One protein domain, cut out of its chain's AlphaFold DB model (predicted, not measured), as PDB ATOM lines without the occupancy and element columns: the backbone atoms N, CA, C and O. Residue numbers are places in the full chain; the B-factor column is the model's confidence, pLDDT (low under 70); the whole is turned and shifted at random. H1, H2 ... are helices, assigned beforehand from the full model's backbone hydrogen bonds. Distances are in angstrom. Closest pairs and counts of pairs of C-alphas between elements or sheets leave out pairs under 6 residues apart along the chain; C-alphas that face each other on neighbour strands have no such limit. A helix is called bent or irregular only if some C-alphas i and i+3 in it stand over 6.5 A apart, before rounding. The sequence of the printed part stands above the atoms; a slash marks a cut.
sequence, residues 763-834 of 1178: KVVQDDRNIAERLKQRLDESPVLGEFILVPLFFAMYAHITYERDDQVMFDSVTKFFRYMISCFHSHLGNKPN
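What this domain is: This is residues 763 to 834 of the 1178 residues of an uncharacterized protein of Stichopus japonicus (UniProt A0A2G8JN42). The longest helix, H3, is the last of three helices set as an open, loose chain of neighbours: H2 lies between H3 and H1, at a steep angle to both, and H1 and H3 stay apart. The far end of H3 and the tail after it, residues 829 to 834, stick out from the rest. The printed part has 72 residues with three named helices, in the order H1, H2, H3, and no named strand; the class is all helix. By its radius of gyration of the C-alphas, 12.6 A, the whole is compact, and the C-alphas span 38 by 31 by 21 A.

Where its parts are: H3 is residues 814 to 830, 24.6 A from first to last C-alpha, from C-alpha 814 at (160.769, 151.085, 130.237) to C-alpha 830 at (145.518, 135.555, 141.687). It is neither bent nor irregular, but only just: C-alphas 826 and 829 are 6.1 A apart. H2 is residues 792 to 804, 18.2 A long. H1 is residues 769 to 780, 16.5 A long, and begins with C-alpha 769 at (173.529, 126.961, 134.019).

How they stand to each other: H3 and H2 only just touch, with 3 pairs of C-alphas within 8 A, through residues 821 to 824 of H3 and 797 to 801 of H2 alone. Their closest C-alphas, those of Cys 824 and Ile 801, are 7.3 A apart. They run the same way at a steep tilt of 48 degrees. H2 touches H1 through residues 799 to 803 of H2 and 771 to 775 of H1 alone; the closest C-alphas, those of Ala 799 and Leu 775, are 7.3 A apart. These two run opposite ways at a steep tilt of 59 degrees. H1 and H3 are apart. In H1 and H2 every O i to N i+4 pair is within hydrogen-bond range, in H3 12 of 13.

The domain as a whole: The two C-alphas farthest apart, those of Glu 787 and Asn 834, are 39.5 A apart. The printed part has no cut. The link from H1 to H2, of 11 residues, is long; that from H2 to H3, of 9 residues, is short. Mean pLDDT of the printed part is 73.6; residue 767 and residues 781 to 788, 804 to 810 and 828 to 834 are under 70.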
ATOM      1  N   LYS A 763     173.555 132.774 141.840       86.88
ATOM      2  CA  LYS A 763     172.972 132.750 143.188       86.88
ATOM      3  C   LYS A 763     171.453 132.533 143.168       86.88
ATOM      4  O   LYS A 763     170.934 131.791 143.994       86.88
ATOM      5  N   VAL A 764     170.735 133.141 142.220       82.31
ATOM      6  CA  VAL A 764     169.262 133.045 142.135       82.31
ATOM      7  C   VAL A 764     168.780 131.711 141.563       82.31
ATOM      8  O   VAL A 764     167.791 131.164 142.048       82.31
ATOM      9  N   VAL A 765     169.461 131.175 140.549       78.25
ATOM     10  CA  VAL A 765     169.057 129.941 139.845       78.25
ATOM     11  C   VAL A 765     169.626 128.660 140.469       78.25
ATOM     12  O   VAL A 765     169.539 127.604 139.849       78.25
ATOM     13  N   GLN A 766     170.227 128.747 141.665       71.19
ATOM     14  CA  GLN A 766     170.825 127.617 142.398       71.19
ATOM     15  C   GLN A 766     171.738 126.744 141.509       71.19
ATOM     16  O   GLN A 766     171.630 125.521 141.493       71.19
ATOM     17  N   ASP A 767     172.622 127.391 140.741       64.38
ATOM     18  CA  ASP A 767     173.574 126.768 139.804       64.38
ATOM     19  C   ASP A 767     173.000 126.073 138.543       64.38
ATOM     20  O   ASP A 767     173.755 125.423 137.806       64.38
ATOM     21  N   ASP A 768     171.721 126.266 138.184       74.12
ATOM     22  CA  ASP A 768     171.212 125.833 136.871       74.12
ATOM     23  C   ASP A 768     171.742 126.726 135.729       74.12
ATOM     24  O   ASP A 768     171.170 127.754 135.345       74.12
ATOM     25  N   ARG A 769     172.863 126.291 135.145       76.12
ATOM     26  CA  ARG A 769     173.529 126.961 134.019       76.12
ATOM     27  C   ARG A 769     172.623 127.150 132.806       76.12
ATOM     28  O   ARG A 769     172.764 128.156 132.122       76.12
ATOM     29  N   ASN A 770     171.712 126.221 132.521       77.50
ATOM     30  CA  ASN A 770     170.881 126.312 131.320       77.50
ATOM     31  C   ASN A 770     169.838 127.423 131.462       77.50
ATOM     32  O   ASN A 770     169.615 128.188 130.523       77.50
ATOM     33  N   ILE A 771     169.236 127.551 132.649       76.81
ATOM     34  CA  ILE A 771     168.296 128.635 132.945       76.81
ATOM     35  C   ILE A 771     169.026 129.979 132.951       76.81
ATOM     36  O   ILE A 771     168.543 130.928 132.332       76.81
ATOM     37  N   ALA A 772     170.205 130.051 133.578       78.56
ATOM     38  CA  ALA A 772     171.020 131.262 133.586       78.56
ATOM     39  C   ALA A 772     171.348 131.743 132.161       78.56
ATOM     40  O   ALA A 772     171.142 132.914 131.854       78.56
ATOM     41  N   GLU A 773     171.803 130.851 131.275       81.06
ATOM     42  CA  GLU A 773     172.104 131.198 129.878       81.06
ATOM     43  C   GLU A 773     170.851 131.612 129.094       81.06
ATOM     44  O   GLU A 773     170.885 132.588 128.346       81.06
ATOM     45  N   ARG A 774     169.707 130.956 129.319       78.88
ATOM     46  CA  ARG A 774     168.434 131.347 128.694       78.88
ATOM     47  C   ARG A 774     167.992 132.755 129.105       78.88
ATOM     48  O   ARG A 774     167.515 133.515 128.264       78.88
ATOM     49  N   LEU A 775     168.140 133.107 130.383       77.62
ATOM     50  CA  LEU A 775     167.819 134.446 130.885       77.62
ATOM     51  C   LEU A 775     168.768 135.507 130.315       77.62
ATOM     52  O   LEU A 775     168.314 136.592 129.964       77.62
ATOM     53  N   LYS A 776     170.058 135.186 130.156       77.56
ATOM     54  CA  LYS A 776     171.020 136.074 129.481       77.56
ATOM     55  C   LYS A 776     170.657 136.297 128.019       77.56
ATOM     56  O   LYS A 776     170.576 137.439 127.590       77.56
ATOM     57  N   GLN A 777     170.348 135.231 127.281       77.44
ATOM     58  CA  GLN A 777     169.993 135.344 125.868       77.44
ATOM     59  C   GLN A 777     168.769 136.255 125.658       77.44
ATOM     60  O   GLN A 777     168.798 137.148 124.817       77.44
ATOM     61  N   ARG A 778     167.715 136.095 126.469       73.38
ATOM     62  CA  ARG A 778     166.521 136.966 126.412       73.38
ATOM     63  C   ARG A 778     166.839 138.431 126.696       73.38
ATOM     64  O   ARG A 778     166.178 139.339 126.183       73.38
ATOM     65  N   LEU A 779     167.816 138.654 127.565       73.31
ATOM     66  CA  LEU A 779     168.252 139.979 127.940       73.31
ATOM     67  C   LEU A 779     169.014 140.665 126.805       73.31
ATOM     68  O   LEU A 779     168.735 141.827 126.513       73.31
ATOM     69  N   ASP A 780     169.886 139.922 126.127       70.06
ATOM     70  CA  ASP A 780     170.627 140.386 124.949       70.06
ATOM     71  C   ASP A 780     169.702 140.663 123.754       70.06
ATOM     72  O   ASP A 780     169.933 141.591 122.978       70.06
ATOM     73  N   GLU A 781     168.614 139.903 123.627       68.00
ATOM     74  CA  GLU A 781     167.610 140.094 122.577       68.00
ATOM     75  C   GLU A 781     166.784 141.383 122.770       68.00
ATOM     76  O   GLU A 781     166.137 141.841 121.826       68.00
ATOM     77  N   SER A 782     166.792 141.995 123.965       63.00
ATOM     78  CA  SER A 782     165.925 143.127 124.321       63.00
ATOM     79  C   SER A 782     166.638 144.488 124.201       63.00
ATOM     80  O   SER A 782     167.339 144.909 125.127       63.00
ATOM     81  N   PRO A 783     166.410 145.258 123.117       53.72
ATOM     82  CA  PRO A 783     167.219 146.432 122.767       53.72
ATOM     83  C   PRO A 783     167.128 147.600 123.763       53.72
ATOM     84  O   PRO A 783     167.974 148.491 123.729       53.72
ATOM     85  N   VAL A 784     166.125 147.612 124.650       58.19
ATOM     86  CA  VAL A 784     165.894 148.685 125.638       58.19
ATOM     87  C   VAL A 784     166.338 148.298 127.056       58.19
ATOM     88  O   VAL A 784     166.463 149.163 127.924       58.19
ATOM     89  N   LEU A 785     166.643 147.018 127.310       63.66
ATOM     90  CA  LEU A 785     166.975 146.536 128.655       63.66
ATOM     91  C   LEU A 785     168.444 146.720 129.043       63.66
ATOM     92  O   LEU A 785     168.719 146.796 130.238       63.66
ATOM     93  N   GLY A 786     169.364 146.831 128.078       61.59
ATOM     94  CA  GLY A 786     170.816 146.749 128.307       61.59
ATOM     95  C   GLY A 786     171.387 147.702 129.369       61.59
ATOM     96  O   GLY A 786     172.276 147.313 130.120       61.59
ATOM     97  N   GLU A 787     170.856 148.924 129.500       59.19
ATOM     98  CA  GLU A 787     171.269 149.856 130.565       59.19
ATOM     99  C   GLU A 787     170.410 149.774 131.831       59.19
ATOM    100  O   GLU A 787     170.856 150.138 132.918       59.19
ATOM    101  N   PHE A 788     169.165 149.317 131.709       69.88
ATOM    102  CA  PHE A 788     168.237 149.209 132.832       69.88
ATOM    103  C   PHE A 788     168.684 148.098 133.790       69.88
ATOM    104  O   PHE A 788     168.688 148.278 135.001       69.88
ATOM    105  N   ILE A 789     169.193 146.995 133.244       74.38
ATOM    106  CA  ILE A 789     169.806 145.895 134.003       74.38
ATOM    107  C   ILE A 789     171.160 146.216 134.632       74.38
ATOM    108  O   ILE A 789     171.665 145.417 135.415       74.38
ATOM    109  N   LEU A 790     171.771 147.357 134.297       76.81
ATOM    110  CA  LEU A 790     172.938 147.822 135.045       76.81
ATOM    111  C   LEU A 790     172.526 148.232 136.456       76.81
ATOM    112  O   LEU A 790     173.353 148.200 137.358       76.81
ATOM    113  N   VAL A 791     171.258 148.596 136.669       84.25
ATOM    114  CA  VAL A 791     170.724 148.869 138.002       84.25
ATOM    115  C   VAL A 791     170.414 147.528 138.692       84.25
ATOM    116  O   VAL A 791     169.516 146.810 138.241       84.25
ATOM    117  N   PRO A 792     171.090 147.199 139.808       90.06
ATOM    118  CA  PRO A 792     170.912 145.955 140.554       90.06
ATOM    119  C   PRO A 792     169.458 145.606 140.872       90.06
ATOM    120  O   PRO A 792     169.052 144.469 140.657       90.06
ATOM    121  N   LEU A 793     168.651 146.573 141.331       86.81
ATOM    122  CA  LEU A 793     167.236 146.335 141.642       86.81
ATOM    123  C   LEU A 793     166.462 145.820 140.422       86.81
ATOM    124  O   LEU A 793     165.720 144.850 140.521       86.81
ATOM    125  N   PHE A 794     166.644 146.446 139.262       82.12
ATOM    126  CA  PHE A 794     165.939 146.049 138.047       82.12
ATOM    127  C   PHE A 794     166.397 144.701 137.523       82.12
ATOM    128  O   PHE A 794     165.569 143.907 137.080       82.12
ATOM    129  N   PHE A 795     167.695 144.426 137.616       86.25
ATOM    130  CA  PHE A 795     168.221 143.122 137.264       86.25
ATOM    131  C   PHE A 795     167.704 142.025 138.192       86.25
ATOM    132  O   PHE A 795     167.271 140.984 137.710       86.25
ATOM    133  N   ALA A 796     167.672 142.273 139.504       88.06
ATOM    134  CA  ALA A 796     167.094 141.354 140.475       88.06
ATOM    135  C   ALA A 796     165.614 141.089 140.172       88.06
ATOM    136  O   ALA A 796     165.195 139.935 140.097       88.06
ATOM    137  N   MET A 797     164.836 142.145 139.915       82.81
ATOM    138  CA  MET A 797     163.429 142.016 139.535       82.81
ATOM    139  C   MET A 797     163.255 141.187 138.265       82.81
ATOM    140  O   MET A 797     162.457 140.256 138.255       82.81
ATOM    141  N   TYR A 798     164.030 141.480 137.218       81.44
ATOM    142  CA  TYR A 798     164.030 140.705 135.981       81.44
ATOM    143  C   TYR A 798     164.363 139.234 136.247       81.44
ATOM    144  O   TYR A 798     163.574 138.368 135.878       81.44
ATOM    145  N   ALA A 799     165.481 138.954 136.922       83.62
ATOM    146  CA  ALA A 799     165.973 137.605 137.177       83.62
ATOM    147  C   ALA A 799     164.942 136.755 137.925       83.62
ATOM    148  O   ALA A 799     164.593 135.674 137.469       83.62
ATOM    149  N   HIS A 800     164.393 137.259 139.032       81.50
ATOM    150  CA  HIS A 800     163.410 136.517 139.826       81.50
ATOM    151  C   HIS A 800     162.055 136.384 139.113       81.50
ATOM    152  O   HIS A 800     161.463 135.311 139.145       81.50
ATOM    153  N   ILE A 801     161.558 137.424 138.428       75.25
ATOM    154  CA  ILE A 801     160.260 137.359 137.722       75.25
ATOM    155  C   ILE A 801     160.320 136.386 136.539       75.25
ATOM    156  O   ILE A 801     159.410 135.579 136.361       75.25
ATOM    157  N   THR A 802     161.382 136.452 135.737       73.31
ATOM    158  CA  THR A 802     161.565 135.573 134.571       73.31
ATOM    159  C   THR A 802     161.980 134.155 134.951       73.31
ATOM    160  O   THR A 802     161.721 133.222 134.196       73.31
ATOM    161  N   TYR A 803     162.585 133.966 136.125       74.81
ATOM    162  CA  TYR A 803     162.800 132.638 136.690       74.81
ATOM    163  C   TYR A 803     161.474 131.964 137.068       74.81
ATOM    164  O   TYR A 803     161.265 130.796 136.758       74.81
ATOM    165  N   GLU A 804     160.552 132.708 137.687       67.94
ATOM    166  CA  GLU A 804     159.226 132.202 138.075       67.94
ATOM    167  C   GLU A 804     158.275 132.001 136.883       67.94
ATOM    168  O   GLU A 804     157.312 131.237 136.979       67.94
ATOM    169  N   ARG A 805     158.500 132.702 135.763       64.88
ATOM    170  CA  ARG A 805     157.596 132.709 134.603       64.88
ATOM    171  C   ARG A 805     158.351 132.492 133.307       64.88
ATOM    172  O   ARG A 805     159.118 133.346 132.871       64.88
ATOM    173  N   ASP A 806     158.055 131.388 132.627       59.03
ATOM    174  CA  ASP A 806     158.637 131.076 131.318       59.03
ATOM    175  C   ASP A 806     157.953 131.833 130.156       59.03
ATOM    176  O   ASP A 806     157.724 131.284 129.079       59.03
ATOM    177  N   ASP A 807     157.598 133.103 130.372       63.06
ATOM    178  CA  ASP A 807     156.955 133.933 129.356       63.06
ATOM    179  C   ASP A 807     158.014 134.508 128.396       63.06
ATOM    180  O   ASP A 807     159.011 135.103 128.815       63.06
ATOM    181  N   GLN A 808     157.793 134.380 127.085       62.12
ATOM    182  CA  GLN A 808     158.604 135.058 126.066       62.12
ATOM    183  C   GLN A 808     158.118 136.505 125.889       62.12
ATOM    184  O   GLN A 808     157.347 136.802 124.976       62.12
ATOM    185  N   VAL A 809     158.529 137.405 126.786       63.72
ATOM    186  CA  VAL A 809     158.161 138.831 126.720       63.72
ATOM    187  C   VAL A 809     159.369 139.679 126.343       63.72
ATOM    188  O   VAL A 809     160.366 139.715 127.056       63.72
ATOM    189  N   MET A 810     159.245 140.387 125.220       67.00
ATOM    190  CA  MET A 810     160.211 141.381 124.758       67.00
ATOM    191  C   MET A 810     159.810 142.774 125.239       67.00
ATOM    192  O   MET A 810     158.631 143.136 125.183       67.00
ATOM    193  N   PHE A 811     160.788 143.576 125.661       73.25
ATOM    194  CA  PHE A 811     160.552 144.940 126.138       73.25
ATOM    195  C   PHE A 811     161.218 145.970 125.223       73.25
ATOM    196  O   PHE A 811     162.440 145.998 125.073       73.25
ATOM    197  N   ASP A 812     160.400 146.839 124.636       71.31
ATOM    198  CA  ASP A 812     160.797 147.936 123.745       71.31
ATOM    199  C   ASP A 812     160.614 149.327 124.386       71.31
ATOM    200  O   ASP A 812     160.869 150.339 123.742       71.31
ATOM    201  N   SER A 813     160.192 149.395 125.655       77.38
ATOM    202  CA  SER A 813     160.199 150.615 126.468       77.38
ATOM    203  C   SER A 813     160.288 150.288 127.961       77.38
ATOM    204  O   SER A 813     159.946 149.179 128.392       77.38
ATOM    205  N   VAL A 814     160.720 151.259 128.775       79.62
ATOM    206  CA  VAL A 814     160.769 151.085 130.237       79.62
ATOM    207  C   VAL A 814     159.356 150.960 130.799       79.62
ATOM    208  O   VAL A 814     159.117 150.150 131.693       79.62
ATOM    209  N   THR A 815     158.395 151.685 130.225       85.81
ATOM    210  CA  THR A 815     156.986 151.584 130.612       85.81
ATOM    211  C   THR A 815     156.429 150.179 130.379       85.81
ATOM    212  O   THR A 815     155.722 149.666 131.245       85.81
ATOM    213  N   LYS A 816     156.749 149.507 129.258       83.38
ATOM    214  CA  LYS A 816     156.276 148.129 129.017       83.38
ATOM    215  C   LYS A 816     156.907 147.120 129.970       83.38
ATOM    216  O   LYS A 816     156.188 146.259 130.473       83.38
ATOM    217  N   PHE A 817     158.204 147.254 130.255       80.56
ATOM    218  CA  PHE A 817     158.865 146.428 131.267       80.56
ATOM    219  C   PHE A 817     158.197 146.588 132.636       80.56
ATOM    220  O   PHE A 817     157.811 145.604 133.266       80.56
ATOM    221  N   PHE A 818     157.995 147.833 133.073       84.00
ATOM    222  CA  PHE A 818     157.410 148.110 134.380       84.00
ATOM    223  C   PHE A 818     155.945 147.662 134.458       84.00
ATOM    224  O   PHE A 818     155.542 147.071 135.454       84.00
ATOM    225  N   ARG A 819     155.168 147.831 133.380       86.62
ATOM    226  CA  ARG A 819     153.795 147.312 133.272       86.62
ATOM    227  C   ARG A 819     153.745 145.795 133.427       86.62
ATOM    228  O   ARG A 819     152.913 145.288 134.175       86.62
ATOM    229  N   TYR A 820     154.628 145.073 132.734       82.94
ATOM    230  CA  TYR A 820     154.726 143.622 132.874       82.94
ATOM    231  C   TYR A 820     155.082 143.237 134.309       82.94
ATOM    232  O   TYR A 820     154.433 142.373 134.895       82.94
ATOM    233  N   MET A 821     156.045 143.931 134.910       82.12
ATOM    234  CA  MET A 821     156.427 143.697 136.294       82.12
ATOM    235  C   MET A 821     155.259 143.925 137.265       82.12
ATOM    236  O   MET A 821     154.951 143.020 138.033       82.12
ATOM    237  N   ILE A 822     154.530 145.040 137.178       86.56
ATOM    238  CA  ILE A 822     153.334 145.290 138.002       86.56
ATOM    239  C   ILE A 822     152.284 144.189 137.795       86.56
ATOM    240  O   ILE A 822     151.760 143.648 138.767       86.56
ATOM    241  N   SER A 823     152.049 143.757 136.551       83.31
ATOM    242  CA  SER A 823     151.135 142.637 136.285       83.31
ATOM    243  C   SER A 823     151.586 141.339 136.969       83.31
ATOM    244  O   SER A 823     150.748 140.549 137.411       83.31
ATOM    245  N   CYS A 824     152.898 141.125 137.127       79.06
ATOM    246  CA  CYS A 824     153.446 139.977 137.845       79.06
ATOM    247  C   CYS A 824     153.153 140.035 139.348       79.06
ATOM    248  O   CYS A 824     152.759 139.009 139.906       79.06
ATOM    249  N   PHE A 825     153.260 141.217 139.968       81.75
ATOM    250  CA  PHE A 825     152.871 141.437 141.368       81.75
ATOM    251  C   PHE A 825     151.391 141.069 141.581       81.75
ATOM    252  O   PHE A 825     151.071 140.270 142.459       81.75
ATOM    253  N   HIS A 826     150.490 141.552 140.718       81.50
ATOM    254  CA  HIS A 826     149.054 141.258 140.820       81.50
ATOM    255  C   HIS A 826     148.719 139.770 140.608       81.50
ATOM    256  O   HIS A 826     147.958 139.164 141.369       81.50
ATOM    257  N   SER A 827     149.312 139.138 139.594       73.62
ATOM    258  CA  SER A 827     148.997 137.746 139.237       73.62
ATOM    259  C   SER A 827     149.609 136.700 140.175       73.62
ATOM    260  O   SER A 827     149.105 135.578 140.223       73.62
ATOM    261  N   HIS A 828     150.629 137.043 140.971       69.56
ATOM    262  CA  HIS A 828     151.157 136.143 142.001       69.56
ATOM    263  C   HIS A 828     150.076 135.736 143.021       69.56
ATOM    264  O   HIS A 828     149.959 134.563 143.377       69.56
ATOM    265  N   LEU A 829     149.229 136.678 143.445       62.94
ATOM    266  CA  LEU A 829     148.146 136.409 144.394       62.94
ATOM    267  C   LEU A 829     146.922 135.757 143.725       62.94
ATOM    268  O   LEU A 829     146.275 134.897 144.323       62.94
ATOM    269  N   GLY A 830     146.629 136.120 142.471       56.03
ATOM    270  CA  GLY A 830     145.518 135.555 141.687       56.03
ATOM    271  C   GLY A 830     145.705 134.088 141.266       56.03
ATOM    272  O   GLY A 830     144.729 133.418 140.921       56.03
ATOM    273  N   ASN A 831     146.940 133.577 141.317       54.69
ATOM    274  CA  ASN A 831     147.284 132.190 140.989       54.69
ATOM    275  C   ASN A 831     147.297 131.248 142.209       54.69
ATOM    276  O   ASN A 831     147.488 130.043 142.035       54.69
ATOM    277  N   LYS A 832     147.064 131.753 143.431       56.31
ATOM    278  CA  LYS A 832     146.939 130.910 144.632       56.31
ATOM    279  C   LYS A 832     145.591 130.154 144.624       56.31
ATOM    280  O   LYS A 832     144.557 130.756 144.337       56.31
ATOM    281  N   PRO A 833     145.564 128.849 144.953       39.94
ATOM    282  CA  PRO A 833     144.429 127.953 144.678       39.94
ATOM    283  C   PRO A 833     143.133 128.224 145.470       39.94
ATOM    284  O   PRO A 833     142.090 127.709 145.080       39.94
ATOM    285  N   ASN A 834     143.164 129.048 146.526       44.28
ATOM    286  CA  ASN A 834     142.003 129.374 147.376       44.28
ATOM    287  C   ASN A 834     141.350 130.741 147.080       44.28
ATOM    288  O   ASN A 834     140.454 131.166 147.807       44.28
TER     289      ASN A 834